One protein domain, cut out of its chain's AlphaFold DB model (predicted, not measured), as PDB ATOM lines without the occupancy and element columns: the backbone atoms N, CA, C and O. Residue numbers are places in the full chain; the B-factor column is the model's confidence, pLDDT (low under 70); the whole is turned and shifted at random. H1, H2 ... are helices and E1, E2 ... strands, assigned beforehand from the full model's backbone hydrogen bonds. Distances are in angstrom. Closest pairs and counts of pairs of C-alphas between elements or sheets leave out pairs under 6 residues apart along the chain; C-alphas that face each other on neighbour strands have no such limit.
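Overview. This is residues 6 to 131 of the 138 residues of an uncharacterized protein of Rhodobacteraceae bacterium (UniProt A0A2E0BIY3). A strongly twisted sheet of five strands forms the core, with H1 and H2 over one face and H5 over the other, where the sheet curls round it: three layers, helices on both faces of a sheet. A small hairpin, E3 and E4, lies away from this sheet toward one end of the longest axis, with the short helices H3 and H4 on the way back to the sheet. The printed part has 126 residues, with five named helices and seven named strands in the order E1 E2 H1 H2 E3 E4 H3 H4 E5 H5 E6 E7; the class is mixed, helices and strands. The large sheet runs E5 E2 E1 E6 E7 and is mixed, while E3 and E4 are antiparallel. The whole is compact, with a radius of gyration of the C-alphas of 13.9 A and spans of 40 by 29 by 29 A.

Along the chain. In the large sheet, E1 is residues 6 to 11, 15.8 A long, beginning at C-alpha 6 at (150.356, 212.432, 234.414). E2 is residues 14 to 20, 19.1 A long; E5 is residues 86 to 88; E6 is residues 105 to 110, 16.2 A long. E7 is residues 113 to 118, 16.9 A long, ending at C-alpha 118 at (154.147, 203.071, 230.463). H1 is residues 26 to 36, 14.3 A long; H2 is residues 40 to 48, 11.9 A long; H5 is residues 91 to 99, 12.5 A long. E3 is residues 57 to 59, and E4 is residues 65 to 69, 11.0 A long, beginning at C-alpha 65 at (151.873, 233.780, 220.046). H3 is residues 73 to 76 and H4 is residues 80 to 83.

Arrangement. In the sheet, E1 and E6 are parallel at 24 degrees, with N 8 and O 107 2.8 A apart. E1 and E2 form a hairpin, antiparallel, with N 9 and O 16 2.9 A apart. E6 and E7 form another hairpin, with N 108 and O 115 2.9 A apart. E5, an edge strand, is antiparallel to E2, with N 15 and O 88 2.8 A apart. H1 is on the sheet at a height of 8.9 A, over E6 and along the strands, at 26 degrees to E6 on the local plane; its closest C-alphas to E7 are those of Ser 34 and Trp 114, 6.5 A apart. H2 is on the same face at a height of 9.1 A, over E1 and only just over E6, where 3 of its 9 C-alphas fall, and slantwise to the strands, at 52 degrees to E1 on the local plane. H5 is on the opposite face; the closest C-alphas of H5 and E5 are those of Tyr 94 and Ala 88, 5.1 A apart. E5, H5 and E6 form a split strand-helix-strand unit, two strands of one sheet with a helix between them along the chain and with E2 and E1 between them in the sheet; its crossover is right-handed. H3 and H4 touch only at the corner, and only just, with 3 pairs of C-alphas within 8 A, the closest being those of Thr 74 and Ile 80, 6.1 A apart; neither is on the large sheet. E3 and E4 form a hairpin, with N 57 and O 69 2.9 A apart, and both are apart from E1 and E2. Every O i to N i+4 pair is within hydrogen-bond range in H2 and H5, and 6 of 7 are in H1; H3 and H4 are too short for such a pair.

Size, cuts and confidence. The two C-alphas farthest apart are those of Asn 12 and Asn 64, 40.9 A. The printed part has no cut and no long link; H2 to E3, with 8 residues between them, is short, and the other links are tight. Residues 119 to 131 hold no named element, and residues 129 to 130 pair antiparallel with residues 116 to 117 of E7. The mean pLDDT of the printed part is 97.2, and no printed residue is under 70.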
ATOM      1  N   ARG A   6     150.506 211.954 233.040       98.75
ATOM      2  CA  ARG A   6     150.356 212.432 234.414       98.75
ATOM      3  C   ARG A   6     151.740 212.699 234.996       98.75
ATOM      4  O   ARG A   6     152.645 211.882 234.831       98.75
ATOM      5  N   ILE A   7     151.911 213.863 235.610       98.88
ATOM      6  CA  ILE A   7     153.184 214.330 236.170       98.88
ATOM      7  C   ILE A   7     153.038 214.321 237.684       98.88
ATOM      8  O   ILE A   7     152.130 214.960 238.215       98.88
ATOM      9  N   GLY A   8     153.905 213.586 238.371       98.69
ATOM     10  CA  GLY A   8     153.871 213.428 239.815       98.69
ATOM     11  C   GLY A   8     155.214 213.673 240.485       98.69
ATOM     12  O   GLY A   8     156.272 213.545 239.872       98.69
ATOM     13  N   ILE A   9     155.155 213.992 241.773       98.69
ATOM     14  CA  ILE A   9     156.309 214.106 242.662       98.69
ATOM     15  C   ILE A   9     156.164 213.139 243.833       98.69
ATOM     16  O   ILE A   9     155.120 213.094 244.491       98.69
ATOM     17  N   GLN A  10     157.215 212.365 244.099       98.25
ATOM     18  CA  GLN A  10     157.271 211.465 245.243       98.25
ATOM     19  C   GLN A  10     157.507 212.265 246.530       98.25
ATOM     20  O   GLN A  10     158.495 212.985 246.680       98.25
ATOM     21  N   LEU A  11     156.604 212.105 247.494       94.94
ATOM     22  CA  LEU A  11     156.703 212.646 248.848       94.94
ATOM     23  C   LEU A  11     156.632 211.501 249.871       94.94
ATOM     24  O   LEU A  11     156.253 210.375 249.550       94.94
ATOM     25  N   ASN A  12     156.950 211.786 251.137       89.12
ATOM     26  CA  ASN A  12     156.906 210.783 252.212       89.12
ATOM     27  C   ASN A  12     155.507 210.168 252.436       89.12
ATOM     28  O   ASN A  12     155.411 209.112 253.052       89.12
ATOM     29  N   GLY A  13     154.439 210.837 251.986       87.25
ATOM     30  CA  GLY A  13     153.047 210.405 252.157       87.25
ATOM     31  C   GLY A  13     152.366 209.894 250.885       87.25
ATOM     32  O   GLY A  13     151.164 209.666 250.922       87.25
ATOM     33  N   GLY A  14     153.093 209.759 249.771       97.12
ATOM     34  CA  GLY A  14     152.526 209.345 248.487       97.12
ATOM     35  C   GLY A  14     153.054 210.161 247.311       97.12
ATOM     36  O   GLY A  14     154.063 210.857 247.421       97.12
ATOM     37  N   ILE A  15     152.358 210.071 246.183       98.69
ATOM     38  CA  ILE A  15     152.666 210.781 244.943       98.69
ATOM     39  C   ILE A  15     151.610 211.865 244.752       98.69
ATOM     40  O   ILE A  15     150.426 211.562 244.609       98.69
ATOM     41  N   VAL A  16     152.020 213.131 244.750       98.62
ATOM     42  CA  VAL A  16     151.130 214.247 244.390       98.62
ATOM     43  C   VAL A  16     151.296 214.511 242.904       98.62
ATOM     44  O   VAL A  16     152.427 214.560 242.429       98.62
ATOM     45  N   SER A  17     150.201 214.628 242.157       98.75
ATOM     46  CA  SER A  17     150.273 214.653 240.697       98.75
ATOM     47  C   SER A  17     149.148 215.404 239.999       98.75
ATOM     48  O   SER A  17     148.042 215.547 240.524       98.75
ATOM     49  N   VAL A  18     149.431 215.838 238.773       98.75
ATOM     50  CA  VAL A  18     148.535 216.595 237.889       98.75
ATOM     51  C   VAL A  18     148.501 215.992 236.491       98.75
ATOM     52  O   VAL A  18     149.437 215.330 236.042       98.75
ATOM     53  N   TYR A  19     147.387 216.207 235.799       98.75
ATOM     54  CA  TYR A  19     147.194 215.789 234.415       98.75
ATOM     55  C   TYR A  19     147.874 216.742 233.422       98.75
ATOM     56  O   TYR A  19     147.840 217.962 233.604       98.75
ATOM     57  N   HIS A  20     148.427 216.170 232.349       98.69
ATOM     58  CA  HIS A  20     149.060 216.857 231.227       98.69
ATOM     59  C   HIS A  20     148.475 216.365 229.894       98.69
ATOM     60  O   HIS A  20     148.470 215.164 229.622       98.69
ATOM     61  N   HIS A  21     147.982 217.275 229.051       97.88
ATOM     62  CA  HIS A  21     147.183 216.904 227.876       97.88
ATOM     63  C   HIS A  21     147.993 216.608 226.609       97.88
ATOM     64  O   HIS A  21     147.740 215.613 225.937       97.88
ATOM     65  N   TRP A  22     148.918 217.484 226.220       97.12
ATOM     66  CA  TRP A  22     149.601 217.381 224.923       97.12
ATOM     67  C   TRP A  22     150.997 216.787 225.048       97.12
ATOM     68  O   TRP A  22     151.592 216.851 226.105       97.12
ATOM     69  N   ASP A  23     151.516 216.191 223.977       96.69
ATOM     70  CA  ASP A  23     152.930 215.802 223.856       96.69
ATOM     71  C   ASP A  23     153.533 214.997 225.028       96.69
ATOM     72  O   ASP A  23     154.726 215.064 225.308       96.69
ATOM     73  N   GLY A  24     152.723 214.178 225.702       97.62
ATOM     74  CA  GLY A  24     153.104 213.440 226.908       97.62
ATOM     75  C   GLY A  24     154.123 212.311 226.716       97.62
ATOM     76  O   GLY A  24     154.430 211.605 227.674       97.62
ATOM     77  N   TYR A  25     154.638 212.103 225.504       97.19
ATOM     78  CA  TYR A  25     155.588 211.036 225.193       97.19
ATOM     79  C   TYR A  25     157.011 211.356 225.705       97.19
ATOM     80  O   TYR A  25     157.393 212.531 225.769       97.19
ATOM     81  N   PRO A  26     157.832 210.336 226.037       97.44
ATOM     82  CA  PRO A  26     159.135 210.526 226.690       97.44
ATOM     83  C   PRO A  26     160.105 211.428 225.925       97.44
ATOM     84  O   PRO A  26     160.858 212.184 226.536       97.44
ATOM     85  N   GLN A  27     160.058 211.387 224.589       96.88
ATOM     86  CA  GLN A  27     160.952 212.141 223.703       96.88
ATOM     87  C   GLN A  27     160.733 213.660 223.771       96.88
ATOM     88  O   GLN A  27     161.619 214.405 223.366       96.88
ATOM     89  N   TRP A  28     159.575 214.125 224.254       96.62
ATOM     90  CA  TRP A  28     159.298 215.554 224.413       96.62
ATOM     91  C   TRP A  28     159.044 215.918 225.868       96.62
ATOM     92  O   TRP A  28     159.793 216.722 226.425       96.62
ATOM     93  N   LEU A  29     158.043 215.307 226.514       98.25
ATOM     94  CA  LEU A  29     157.700 215.650 227.893       98.25
ATOM     95  C   LEU A  29     158.819 215.236 228.848       98.25
ATOM     96  O   LEU A  29     159.283 216.068 229.620       98.25
ATOM     97  N   GLY A  30     159.307 213.995 228.756       97.88
ATOM     98  CA  GLY A  30     160.397 213.507 229.608       97.88
ATOM     99  C   GLY A  30     161.676 214.341 229.483       97.88
ATOM    100  O   GLY A  30     162.264 214.729 230.494       97.88
ATOM    101  N   VAL A  31     162.066 214.687 228.253       97.38
ATOM    102  CA  VAL A  31     163.219 215.565 227.980       97.38
ATOM    103  C   VAL A  31     162.999 216.962 228.566       97.38
ATOM    104  O   VAL A  31     163.868 217.500 229.252       97.38
ATOM    105  N   THR A  32     161.821 217.550 228.349       97.38
ATOM    106  CA  THR A  32     161.502 218.900 228.836       97.38
ATOM    107  C   THR A  32     161.456 218.952 230.364       97.38
ATOM    108  O   THR A  32     161.982 219.897 230.954       97.38
ATOM    109  N   LEU A  33     160.891 217.925 231.008       98.12
ATOM    110  CA  LEU A  33     160.892 217.760 232.463       98.12
ATOM    111  C   LEU A  33     162.318 217.686 233.010       98.12
ATOM    112  O   LEU A  33     162.680 218.476 233.880       98.12
ATOM    113  N   SER A  34     163.148 216.824 232.423       96.81
ATOM    114  CA  SER A  34     164.548 216.635 232.829       96.81
ATOM    115  C   SER A  34     165.403 217.892 232.650       96.81
ATOM    116  O   SER A  34     166.382 218.077 233.365       96.81
ATOM    117  N   LYS A  35     165.032 218.775 231.719       95.81
ATOM    118  CA  LYS A  35     165.746 220.027 231.442       95.81
ATOM    119  C   LYS A  35     165.315 221.190 232.330       95.81
ATOM    120  O   LYS A  35     166.157 221.984 232.742       95.81
ATOM    121  N   LYS A  36     164.008 221.348 232.550       96.12
ATOM    122  CA  LYS A  36     163.431 222.554 233.174       96.12
ATOM    123  C   LYS A  36     163.067 222.369 234.642       96.12
ATOM    124  O   LYS A  36     163.076 223.344 235.378       96.12
ATOM    125  N   TYR A  37     162.760 221.144 235.059       97.75
ATOM    126  CA  TYR A  37     162.221 220.841 236.380       97.75
ATOM    127  C   TYR A  37     163.158 219.860 237.084       97.75
ATOM    128  O   TYR A  37     162.922 218.653 237.117       97.75
ATOM    129  N   THR A  38     164.278 220.388 237.579       96.88
ATOM    130  CA  THR A  38     165.398 219.588 238.122       96.88
ATOM    131  C   THR A  38     165.452 219.592 239.644       96.88
ATOM    132  O   THR A  38     166.132 218.764 240.252       96.88
ATOM    133  N   THR A  39     164.727 220.516 240.272       97.94
ATOM    134  CA  THR A  39     164.641 220.640 241.723       97.94
ATOM    135  C   THR A  39     163.247 220.288 242.212       97.94
ATOM    136  O   THR A  39     162.266 220.344 241.470       97.94
ATOM    137  N   LYS A  40     163.144 219.934 243.495       97.38
ATOM    138  CA  LYS A  40     161.846 219.681 244.123       97.38
ATOM    139  C   LYS A  40     160.950 220.918 244.030       97.38
ATOM    140  O   LYS A  40     159.752 220.779 243.825       97.38
ATOM    141  N   GLU A  41     161.537 222.097 244.188       97.88
ATOM    142  CA  GLU A  41     160.856 223.384 244.181       97.88
ATOM    143  C   GLU A  41     160.211 223.668 242.819       97.88
ATOM    144  O   GLU A  41     159.013 223.946 242.783       97.88
ATOM    145  N   ASP A  42     160.948 223.487 241.716       97.69
ATOM    146  CA  ASP A  42     160.411 223.683 240.357       97.69
ATOM    147  C   ASP A  42     159.228 222.740 240.086       97.69
ATOM    148  O   ASP A  42     158.206 223.125 239.518       97.69
ATOM    149  N   VAL A  43     159.365 221.474 240.497       98.50
ATOM    150  CA  VAL A  43     158.342 220.442 240.284       98.50
ATOM    151  C   VAL A  43     157.112 220.705 241.152       98.50
ATOM    152  O   VAL A  43     155.985 220.517 240.695       98.50
ATOM    153  N   SER A  44     157.306 221.146 242.396       98.06
ATOM    154  CA  SER A  44     156.208 221.542 243.277       98.06
ATOM    155  C   SER A  44     155.443 222.737 242.714       98.06
ATOM    156  O   SER A  44     154.224 222.657 242.642       98.06
ATOM    157  N   GLU A  45     156.121 223.782 242.226       98.06
ATOM    158  CA  GLU A  45     155.456 224.930 241.589       98.06
ATOM    159  C   GLU A  45     154.674 224.511 240.336       98.06
ATOM    160  O   GLU A  45     153.520 224.913 240.156       98.06
ATOM    161  N   LEU A  46     155.258 223.633 239.510       98.38
ATOM    162  CA  LEU A  46     154.579 223.074 238.343       98.38
ATOM    163  C   LEU A  46     153.270 222.382 238.733       98.38
ATOM    164  O   LEU A  46     152.231 222.644 238.125       98.38
ATOM    165  N   ILE A  47     153.333 221.496 239.727       98.25
ATOM    166  CA  ILE A  47     152.197 220.705 240.201       98.25
ATOM    167  C   ILE A  47     151.155 221.604 240.872       98.25
ATOM    168  O   ILE A  47     149.972 221.457 240.585       98.25
ATOM    169  N   ASP A  48     151.556 222.566 241.701       97.19
ATOM    170  CA  ASP A  48     150.642 223.438 242.450       97.19
ATOM    171  C   ASP A  48     149.740 224.297 241.544       97.19
ATOM    172  O   ASP A  48     148.626 224.651 241.937       97.19
ATOM    173  N   GLY A  49     150.163 224.580 240.305       96.44
ATOM    174  CA  GLY A  49     149.319 225.252 239.309       96.44
ATOM    175  C   GLY A  49     148.135 224.413 238.790       96.44
ATOM    176  O   GLY A  49     147.226 224.956 238.152       96.44
ATOM    177  N   GLY A  50     148.102 223.114 239.102       98.31
ATOM    178  CA  GLY A  50     147.019 222.193 238.766       98.31
ATOM    179  C   GLY A  50     147.171 221.535 237.395       98.31
ATOM    180  O   GLY A  50     148.240 221.532 236.795       98.31
ATOM    181  N   ASN A  51     146.096 220.939 236.884       98.62
ATOM    182  CA  ASN A  51     146.092 220.304 235.566       98.62
ATOM    183  C   ASN A  51     146.395 221.311 234.444       98.62
ATOM    184  O   ASN A  51     145.998 222.482 234.481       98.62
ATOM    185  N   MET A  52     147.052 220.824 233.394       98.44
ATOM    186  CA  MET A  52     147.571 221.668 232.321       98.44
ATOM    187  C   MET A  52     147.403 221.058 230.935       98.44
ATOM    188  O   MET A  52     147.354 219.842 230.738       98.44
ATOM    189  N   SER A  53     147.374 221.950 229.951       97.62
ATOM    190  CA  SER A  53     147.404 221.608 228.534       97.62
ATOM    191  C   SER A  53     148.815 221.198 228.097       97.62
ATOM    192  O   SER A  53     148.989 220.143 227.492       97.62
ATOM    193  N   CYS A  54     149.819 222.017 228.430       97.44
ATOM    194  CA  CYS A  54     151.213 221.848 228.020       97.44
ATOM    195  C   CYS A  54     152.154 222.593 228.987       97.44
ATOM    196  O   CYS A  54     151.847 223.720 229.377       97.44
ATOM    197  N   ILE A  55     153.302 222.004 229.347       97.94
ATOM    198  CA  ILE A  55     154.318 222.640 230.217       97.94
ATOM    199  C   ILE A  55     155.167 223.727 229.538       97.94
ATOM    200  O   ILE A  55     155.934 224.413 230.210       97.94
ATOM    201  N   ALA A  56     155.091 223.841 228.212       96.75
ATOM    202  CA  ALA A  56     155.942 224.719 227.411       96.75
ATOM    203  C   ALA A  56     155.188 225.222 226.166       96.75
ATOM    204  O   ALA A  56     155.594 224.978 225.030       96.75
ATOM    205  N   SER A  57     154.048 225.882 226.377       96.94
ATOM    206  CA  SER A  57     153.238 226.455 225.296       96.94
ATOM    207  C   SER A  57     153.799 227.799 224.849       96.94
ATOM    208  O   SER A  57     154.087 228.650 225.685       96.94
ATOM    209  N   ASP A  58     153.872 228.028 223.538       97.25
ATOM    210  CA  ASP A  58     154.225 229.321 222.935       97.25
ATOM    211  C   ASP A  58     152.998 230.119 222.448       97.25
ATOM    212  O   ASP A  58     153.130 231.128 221.746       97.25
ATOM    213  N   THR A  59     151.795 229.664 222.810       96.81
ATOM    214  CA  THR A  59     150.529 230.349 222.546       96.81
ATOM    215  C   THR A  59     149.643 230.445 223.780       96.81
ATOM    216  O   THR A  59     149.655 229.572 224.653       96.81
ATOM    217  N   ASP A  60     148.840 231.505 223.835       96.31
ATOM    218  CA  ASP A  60     147.764 231.653 224.812       96.31
ATOM    219  C   ASP A  60     146.521 230.814 224.439       96.31
ATOM    220  O   ASP A  60     146.485 230.093 223.436       96.31
ATOM    221  N   TRP A  61     145.477 230.913 225.262       96.06
ATOM    222  CA  TRP A  61     144.212 230.202 225.054       96.06
ATOM    223  C   TRP A  61     143.423 230.665 223.817       96.06
ATOM    224  O   TRP A  61     142.637 229.885 223.276       96.06
ATOM    225  N   ASP A  62     143.691 231.876 223.326       95.75
ATOM    226  CA  ASP A  62     143.142 232.437 222.088       95.75
ATOM    227  C   ASP A  62     144.026 232.129 220.862       95.75
ATOM    228  O   ASP A  62     143.710 232.528 219.737       95.75
ATOM    229  N   ARG A  63     145.099 231.347 221.054       94.44
ATOM    230  CA  ARG A  63     146.086 230.925 220.047       94.44
ATOM    231  C   ARG A  63     146.971 232.054 219.517       94.44
ATOM    232  O   ARG A  63     147.586 231.898 218.457       94.44
ATOM    233  N   ASN A  64     147.085 233.165 220.236       97.38
ATOM    234  CA  ASN A  64     148.070 234.194 219.919       97.38
ATOM    235  C   ASN A  64     149.446 233.750 220.406       97.38
ATOM    236  O   ASN A  64     149.569 233.160 221.476       97.38
ATOM    237  N   LYS A  65     150.493 234.054 219.633       97.88
ATOM    238  CA  LYS A  65     151.873 233.780 220.046       97.88
ATOM    239  C   LYS A  65     152.257 234.642 221.247       97.88
ATOM    240  O   LYS A  65     152.024 235.851 221.242       97.88
ATOM    241  N   CYS A  66     152.889 234.028 222.236       96.81
ATOM    242  CA  CYS A  66     153.375 234.688 223.440       96.81
ATOM    243  C   CYS A  66     154.688 234.046 223.918       96.81
ATOM    244  O   CYS A  66     155.252 233.179 223.251       96.81
ATOM    245  N   ALA A  67     155.217 234.529 225.044       97.25
ATOM    246  CA  ALA A  67     156.359 233.888 225.680       97.25
ATOM    247  C   ALA A  67     155.987 232.471 226.142       97.25
ATOM    248  O   ALA A  67     154.842 232.208 226.517       97.25
ATOM    249  N   GLU A  68     156.973 231.577 226.117       97.12
ATOM    250  CA  GLU A  68     156.785 230.206 226.571       97.12
ATOM    251  C   GLU A  68     156.319 230.179 228.036       97.12
ATOM    252  O   GLU A  68     156.881 230.875 228.883       97.12
ATOM    253  N   HIS A  69     155.278 229.403 228.328       97.38
ATOM    254  CA  HIS A  69     154.708 229.276 229.669       97.38
ATOM    255  C   HIS A  69     154.024 227.919 229.865       97.38
ATOM    256  O   HIS A  69     153.718 227.207 228.902       97.38
ATOM    257  N   VAL A  70     153.732 227.579 231.122       98.31
ATOM    258  CA  VAL A  70     152.840 226.459 231.442       98.31
ATOM    259  C   VAL A  70     151.400 226.892 231.191       98.31
ATOM    260  O   VAL A  70     150.895 227.836 231.802       98.31
ATOM    261  N   GLN A  71     150.717 226.197 230.290       97.94
ATOM    262  CA  GLN A  71     149.342 226.502 229.911       97.94
ATOM    263  C   GLN A  71     148.360 225.751 230.827       97.94
ATOM    264  O   GLN A  71     147.746 224.754 230.433       97.94
ATOM    265  N   TYR A  72     148.234 226.214 232.074       98.50
ATOM    266  CA  TYR A  72     147.284 225.684 233.061       98.50
ATOM    267  C   TYR A  72     145.828 225.926 232.657       98.50
ATOM    268  O   TYR A  72     145.492 227.005 232.158       98.50
ATOM    269  N   TYR A  73     144.937 224.972 232.942       98.25
ATOM    270  CA  TYR A  73     143.498 225.129 232.679       98.25
ATOM    271  C   TYR A  73     142.850 226.236 233.515       98.25
ATOM    272  O   TYR A  73     141.949 226.934 233.047       98.25
ATOM    273  N   THR A  74     143.373 226.490 234.712       96.50
ATOM    274  CA  THR A  74     142.982 227.646 235.532       96.50
ATOM    275  C   THR A  74     143.237 228.975 234.812       96.50
ATOM    276  O   THR A  74     142.461 229.920 234.952       96.50
ATOM    277  N   GLY A  75     144.248 229.033 233.936       95.44
ATOM    278  CA  GLY A  75     144.557 230.192 233.097       95.44
ATOM    279  C   GLY A  75     143.496 230.531 232.041       95.44
ATOM    280  O   GLY A  75     143.517 231.642 231.518       95.44
ATOM    281  N   ARG A  76     142.549 229.623 231.744       95.12
ATOM    282  CA  ARG A  76     141.359 229.905 230.909       95.12
ATOM    283  C   ARG A  76     140.066 230.072 231.707       95.12
ATOM    284  O   ARG A  76     138.985 230.061 231.123       95.12
ATOM    285  N   GLY A  77     140.170 230.226 233.026       95.38
ATOM    286  CA  GLY A  77     139.030 230.461 233.909       95.38
ATOM    287  C   GLY A  77     138.369 229.200 234.467       95.38
ATOM    288  O   GLY A  77     137.289 229.312 235.043       95.38
ATOM    289  N   GLU A  78     138.982 228.021 234.325       97.19
ATOM    290  CA  GLU A  78     138.526 226.844 235.073       97.19
ATOM    291  C   GLU A  78     138.873 226.949 236.560       97.19
ATOM    292  O   GLU A  78     139.814 227.642 236.959       97.19
ATOM    293  N   SER A  79     138.116 226.238 237.395       96.81
ATOM    294  CA  SER A  79     138.337 226.249 238.837       96.81
ATOM    295  C   SER A  79     139.593 225.458 239.221       96.81
ATOM    296  O   SER A  79     139.918 224.435 238.611       96.81
ATOM    297  N   ILE A  80     140.293 225.905 240.272       94.62
ATOM    298  CA  ILE A  80     141.369 225.102 240.873       94.62
ATOM    299  C   ILE A  80     140.810 223.843 241.543       94.62
ATOM    300  O   ILE A  80     141.503 222.846 241.614       94.62
ATOM    301  N   GLU A  81     139.552 223.849 241.981       94.88
ATOM    302  CA  GLU A  81     138.903 222.694 242.610       94.88
ATOM    303  C   GLU A  81     138.808 221.500 241.646       94.88
ATOM    304  O   GLU A  81     139.094 220.367 242.032       94.88
ATOM    305  N   GLU A  82     138.484 221.749 240.375       95.50
ATOM    306  CA  GLU A  82     138.443 220.721 239.323       95.50
ATOM    307  C   GLU A  82     139.837 220.339 238.811       95.50
ATOM    308  O   GLU A  82     140.048 219.229 238.315       95.50
ATOM    309  N   ASN A  83     140.796 221.257 238.945       97.88
ATOM    310  CA  ASN A  83     142.142 221.116 238.406       97.88
ATOM    311  C   ASN A  83     143.208 220.808 239.462       97.88
ATOM    312  O   ASN A  83     144.389 220.756 239.126       97.88
ATOM    313  N   ALA A  84     142.812 220.589 240.714       97.56
ATOM    314  CA  ALA A  84     143.733 220.439 241.829       97.56
ATOM    315  C   ALA A  84     144.633 219.201 241.668       97.56
ATOM    316  O   ALA A  84     144.192 218.167 241.144       97.56
ATOM    317  N   PRO A  85     145.874 219.263 242.186       98.19
ATOM    318  CA  PRO A  85     146.717 218.088 242.328       98.19
ATOM    319  C   PRO A  85     146.009 216.985 243.106       98.19
ATOM    320  O   PRO A  85     145.320 217.236 244.098       98.19
ATOM    321  N   LYS A  86     146.209 215.742 242.677       98.25
ATOM    322  CA  LYS A  86     145.694 214.562 243.371       98.25
ATOM    323  C   LYS A  86     146.824 213.867 244.108       98.25
ATOM    324  O   LYS A  86     147.903 213.677 243.548       98.25
ATOM    325  N   LEU A  87     146.548 213.476 245.346       98.31
ATOM    326  CA  LEU A  87     147.394 212.568 246.105       98.31
ATOM    327  C   LEU A  87     147.038 211.130 245.724       98.31
ATOM    328  O   LEU A  87     145.861 210.793 245.646       98.31
ATOM    329  N   ALA A  88     148.049 210.305 245.497       98.50
ATOM    330  CA  ALA A  88     147.954 208.856 245.466       98.50
ATOM    331  C   ALA A  88     148.832 208.296 246.590       98.50
ATOM    332  O   ALA A  88     150.019 208.615 246.659       98.50
ATOM    333  N   GLU A  89     148.288 207.460 247.469       97.69
ATOM    334  CA  GLU A  89     149.025 206.895 248.609       97.69
ATOM    335  C   GLU A  89     149.980 205.767 248.186       97.69
ATOM    336  O   GLU A  89     150.877 205.372 248.933       97.69
ATOM    337  N   SER A  90     149.812 205.245 246.969       97.56
ATOM    338  CA  SER A  90     150.624 204.169 246.404       97.56
ATOM    339  C   SER A  90     150.824 204.325 244.896       97.56
ATOM    340  O   SER A  90     150.080 205.035 244.223       97.56
ATOM    341  N   ILE A  91     151.802 203.599 244.346       97.00
ATOM    342  CA  ILE A  91     152.023 203.552 242.894       97.00
ATOM    343  C   ILE A  91     150.830 202.944 242.139       97.00
ATOM    344  O   ILE A  91     150.521 203.376 241.036       97.00
ATOM    345  N   THR A  92     150.123 201.984 242.746       97.12
ATOM    346  CA  THR A  92     148.914 201.392 242.157       97.12
ATOM    347  C   THR A  92     147.812 202.434 242.026       97.12
ATOM    348  O   THR A  92     147.283 202.615 240.937       97.12
ATOM    349  N   GLU A  93     147.535 203.187 243.093       98.44
ATOM    350  CA  GLU A  93     146.548 204.270 243.038       98.44
ATOM    351  C   GLU A  93     146.966 205.362 242.043       98.44
ATOM    352  O   GLU A  93     146.133 205.917 241.331       98.44
ATOM    353  N   TYR A  94     148.264 205.649 241.937       98.62
ATOM    354  CA  TYR A  94     148.770 206.591 240.947       98.62
ATOM    355  C   TYR A  94     148.497 206.119 239.510       98.62
ATOM    356  O   TYR A  94     148.058 206.913 238.676       98.62
ATOM    357  N   PHE A  95     148.692 204.831 239.219       98.38
ATOM    358  CA  PHE A  95     148.369 204.250 237.913       98.38
ATOM    359  C   PHE A  95     146.860 204.209 237.651       98.38
ATOM    360  O   PHE A  95     146.442 204.538 236.542       98.38
ATOM    361  N   ASP A  96     146.033 203.943 238.663       98.25
ATOM    362  CA  ASP A  96     144.575 204.064 238.537       98.25
ATOM    363  C   ASP A  96     144.175 205.511 238.197       98.25
ATOM    364  O   ASP A  96     143.309 205.760 237.357       98.25
ATOM    365  N   GLN A  97     144.823 206.507 238.807       98.31
ATOM    366  CA  GLN A  97     144.605 207.918 238.476       98.31
ATOM    367  C   GLN A  97     145.059 208.272 237.050       98.31
ATOM    368  O   GLN A  97     144.490 209.198 236.467       98.31
ATOM    369  N   CYS A  98     146.048 207.565 236.494       98.12
ATOM    370  CA  CYS A  98     146.472 207.699 235.098       98.12
ATOM    371  C   CYS A  98     145.421 207.135 234.131       98.12
ATOM    372  O   CYS A  98     145.034 207.824 233.187       98.12
ATOM    373  N   ASP A  99     144.915 205.925 234.389       97.50
ATOM    374  CA  ASP A  99     143.878 205.293 233.560       97.50
ATOM    375  C   ASP A  99     142.585 206.126 233.555       97.50
ATOM    376  O   ASP A  99     142.025 206.429 232.500       97.50
ATOM    377  N   ASN A 100     142.191 206.652 234.721       97.12
ATOM    378  CA  ASN A 100     141.013 207.514 234.878       97.12
ATOM    379  C   ASN A 100     141.073 208.843 234.099       97.12
ATOM    380  O   ASN A 100     140.043 209.503 233.948       97.12
ATOM    381  N   CYS A 101     142.248 209.272 233.625       95.00
ATOM    382  CA  CYS A 101     142.395 210.441 232.750       95.00
ATOM    383  C   CYS A 101     142.944 210.102 231.357       95.00
ATOM    384  O   CYS A 101     143.271 211.014 230.592       95.00
ATOM    385  N   GLY A 102     143.035 208.813 231.012       96.00
ATOM    386  CA  GLY A 102     143.561 208.349 229.732       96.00
ATOM    387  C   GLY A 102     145.012 208.763 229.492       96.00
ATOM    388  O   GLY A 102     145.370 209.059 228.352       96.00
ATOM    389  N   ALA A 103     145.821 208.866 230.551       97.62
ATOM    390  CA  ALA A 103     147.256 209.078 230.429       97.62
ATOM    391  C   ALA A 103     147.916 207.826 229.837       97.62
ATOM    392  O   ALA A 103     147.624 206.706 230.243       97.62
ATOM    393  N   GLU A 104     148.822 208.022 228.885       98.25
ATOM    394  CA  GLU A 104     149.594 206.937 228.266       98.25
ATOM    395  C   GLU A 104     150.965 206.757 228.931       98.25
ATOM    396  O   GLU A 104     151.563 205.678 228.862       98.25
ATOM    397  N   TYR A 105     151.454 207.819 229.576       98.56
ATOM    398  CA  TYR A 105     152.724 207.860 230.289       98.56
ATOM    399  C   TYR A 105     152.552 208.521 231.654       98.56
ATOM    400  O   TYR A 105     151.802 209.490 231.807       98.56
ATOM    401  N   ALA A 106     153.274 208.013 232.645       98.69
ATOM    402  CA  ALA A 106     153.303 208.579 233.983       98.69
ATOM    403  C   ALA A 106     154.734 208.953 234.356       98.69
ATOM    404  O   ALA A 106     155.640 208.131 234.242       98.69
ATOM    405  N   TYR A 107     154.929 210.184 234.816       98.81
ATOM    406  CA  TYR A 107     156.227 210.705 235.232       98.81
ATOM    407  C   TYR A 107     156.240 210.866 236.746       98.81
ATOM    408  O   TYR A 107     155.283 211.395 237.307       98.81
ATOM    409  N   ILE A 108     157.301 210.409 237.405       98.75
ATOM    410  CA  ILE A 108     157.517 210.597 238.841       98.75
ATOM    411  C   ILE A 108     158.879 211.250 239.032       98.75
ATOM    412  O   ILE A 108     159.889 210.701 238.599       98.75
ATOM    413  N   PHE A 109     158.899 212.400 239.696       98.75
ATOM    414  CA  PHE A 109     160.124 212.993 240.211       98.75
ATOM    415  C   PHE A 109     160.421 212.430 241.601       98.75
ATOM    416  O   PHE A 109     159.606 212.584 242.517       98.75
ATOM    417  N   ASP A 110     161.584 211.809 241.776       97.69
ATOM    418  CA  ASP A 110     162.090 211.378 243.082       97.69
ATOM    419  C   ASP A 110     163.566 211.761 243.221       97.69
ATOM    420  O   ASP A 110     164.398 211.426 242.383       97.69
ATOM    421  N   LYS A 111     163.893 212.486 244.296       94.62
ATOM    422  CA  LYS A 111     165.271 212.846 244.695       94.62
ATOM    423  C   LYS A 111     166.165 213.430 243.585       94.62
ATOM    424  O   LYS A 111     167.373 213.210 243.605       94.62
ATOM    425  N   GLY A 112     165.603 214.238 242.686       94.44
ATOM    426  CA  GLY A 112     166.370 214.896 241.618       94.44
ATOM    427  C   GLY A 112     166.324 214.179 240.273       94.44
ATOM    428  O   GLY A 112     166.910 214.675 239.315       94.44
ATOM    429  N   GLU A 113     165.634 213.042 240.181       96.62
ATOM    430  CA  GLU A 113     165.569 212.226 238.971       96.62
ATOM    431  C   GLU A 113     164.123 212.025 238.512       96.62
ATOM    432  O   GLU A 113     163.193 211.952 239.320       96.62
ATOM    433  N   TRP A 114     163.945 211.924 237.192       98.44
ATOM    434  CA  TRP A 114     162.662 211.634 236.560       98.44
ATOM    435  C   TRP A 114     162.576 210.173 236.134       98.44
ATOM    436  O   TRP A 114     163.430 209.665 235.411       98.44
ATOM    437  N   PHE A 115     161.477 209.531 236.512       98.44
ATOM    438  CA  PHE A 115     161.130 208.173 236.118       98.44
ATOM    439  C   PHE A 115     159.881 208.210 235.244       98.44
ATOM    440  O   PHE A 115     158.864 208.769 235.651       98.44
ATOM    441  N   CYS A 116     159.947 207.615 234.053       98.62
ATOM    442  CA  CYS A 116     158.806 207.495 233.150       98.62
ATOM    443  C   CYS A 116     158.294 206.056 233.137       98.62
ATOM    444  O   CYS A 116     159.075 205.124 232.967       98.62
ATOM    445  N   TYR A 117     156.982 205.876 233.247       98.56
ATOM    446  CA  TYR A 117     156.309 204.583 233.184       98.56
ATOM    447  C   TYR A 117     155.352 204.535 231.998       98.56
ATOM    448  O   TYR A 117     154.671 205.520 231.700       98.56
ATOM    449  N   ASP A 118     155.260 203.375 231.355       98.19
ATOM    450  CA  ASP A 118     154.147 203.071 230.463       98.19
ATOM    451  C   ASP A 118     152.914 202.710 231.295       98.19
ATOM    452  O   ASP A 118     152.932 201.744 232.053       98.19
ATOM    453  N   VAL A 119     151.838 203.478 231.150       98.06
ATOM    454  CA  VAL A 119     150.569 203.259 231.867       98.06
ATOM    455  C   VAL A 119     149.402 202.991 230.917       98.06
ATOM    456  O   VAL A 119     148.245 202.997 231.329       98.06
ATOM    457  N   LYS A 120     149.687 202.683 229.646       96.62
ATOM    458  CA  LYS A 120     148.677 202.214 228.692       96.62
ATOM    459  C   LYS A 120     148.178 200.842 229.137       96.62
ATOM    460  O   LYS A 120     148.903 199.857 229.027       96.62
ATOM    461  N   THR A 121     146.935 200.751 229.602       93.44
ATOM    462  CA  THR A 121     146.349 199.506 230.141       93.44
ATOM    463  C   THR A 121     146.248 198.368 229.121       93.44
ATOM    464  O   THR A 121     146.122 197.205 229.492       93.44
ATOM    465  N   TRP A 122     146.350 198.686 227.830       92.81
ATOM    466  CA  TRP A 122     146.397 197.728 226.722       92.81
ATOM    467  C   TRP A 122     147.820 197.369 226.256       92.81
ATOM    468  O   TRP A 122     147.962 196.661 225.259       92.81
ATOM    469  N   SER A 123     148.865 197.891 226.901       94.69
ATOM    470  CA  SER A 123     150.263 197.668 226.518       94.69
ATOM    471  C   SER A 123     150.878 196.486 227.264       94.69
ATOM    472  O   SER A 123     150.723 196.364 228.478       94.69
ATOM    473  N   ASP A 124     151.663 195.666 226.561       95.94
ATOM    474  CA  ASP A 124     152.450 194.579 227.167       95.94
ATOM    475  C   ASP A 124     153.519 195.107 228.147       95.94
ATOM    476  O   ASP A 124     154.000 194.370 229.012       95.94
ATOM    477  N   SER A 125     153.890 196.388 228.028       95.50
ATOM    478  CA  SER A 125     154.822 197.075 228.924       95.50
ATOM    479  C   SER A 125     154.146 197.874 230.039       95.50
ATOM    480  O   SER A 125     154.821 198.661 230.699       95.50
ATOM    481  N   PHE A 126     152.848 197.674 230.303       97.12
ATOM    482  CA  PHE A 126     152.155 198.357 231.401       97.12
ATOM    483  C   PHE A 126     152.907 198.223 232.738       97.12
ATOM    484  O   PHE A 126     153.297 197.130 233.158       97.12
ATOM    485  N   GLY A 127     153.104 199.355 233.410       96.06
ATOM    486  CA  GLY A 127     153.813 199.486 234.679       96.06
ATOM    487  C   GLY A 127     155.340 199.406 234.576       96.06
ATOM    488  O   GLY A 127     156.012 199.514 235.602       96.06
ATOM    489  N   GLN A 128     155.909 199.223 233.382       97.81
ATOM    490  CA  GLN A 128     157.359 199.175 233.190       97.81
ATOM    491  C   GLN A 128     157.945 200.578 233.021       97.81
ATOM    492  O   GLN A 128     157.304 201.475 232.468       97.81
ATOM    493  N   LEU A 129     159.188 200.745 233.480       97.88
ATOM    494  CA  LEU A 129     159.971 201.945 233.211       97.88
ATOM    495  C   LEU A 129     160.296 202.033 231.720       97.88
ATOM    496  O   LEU A 129     160.760 201.062 231.121       97.88
ATOM    497  N   ILE A 130     160.087 203.215 231.152       97.25
ATOM    498  CA  ILE A 130     160.473 203.562 229.789       97.25
ATOM    499  C   ILE A 130     161.601 204.584 229.852       97.25
ATOM    500  O   ILE A 130     161.609 205.478 230.698       97.25
ATOM    501  N   GLU A 131     162.557 204.444 228.942       96.81
ATOM    502  CA  GLU A 131     163.680 205.363 228.826       96.81
ATOM    503  C   GLU A 131     163.196 206.766 228.436       96.81
ATOM    504  O   GLU A 131     162.474 206.948 227.449       96.81
TER     505      GLU A 131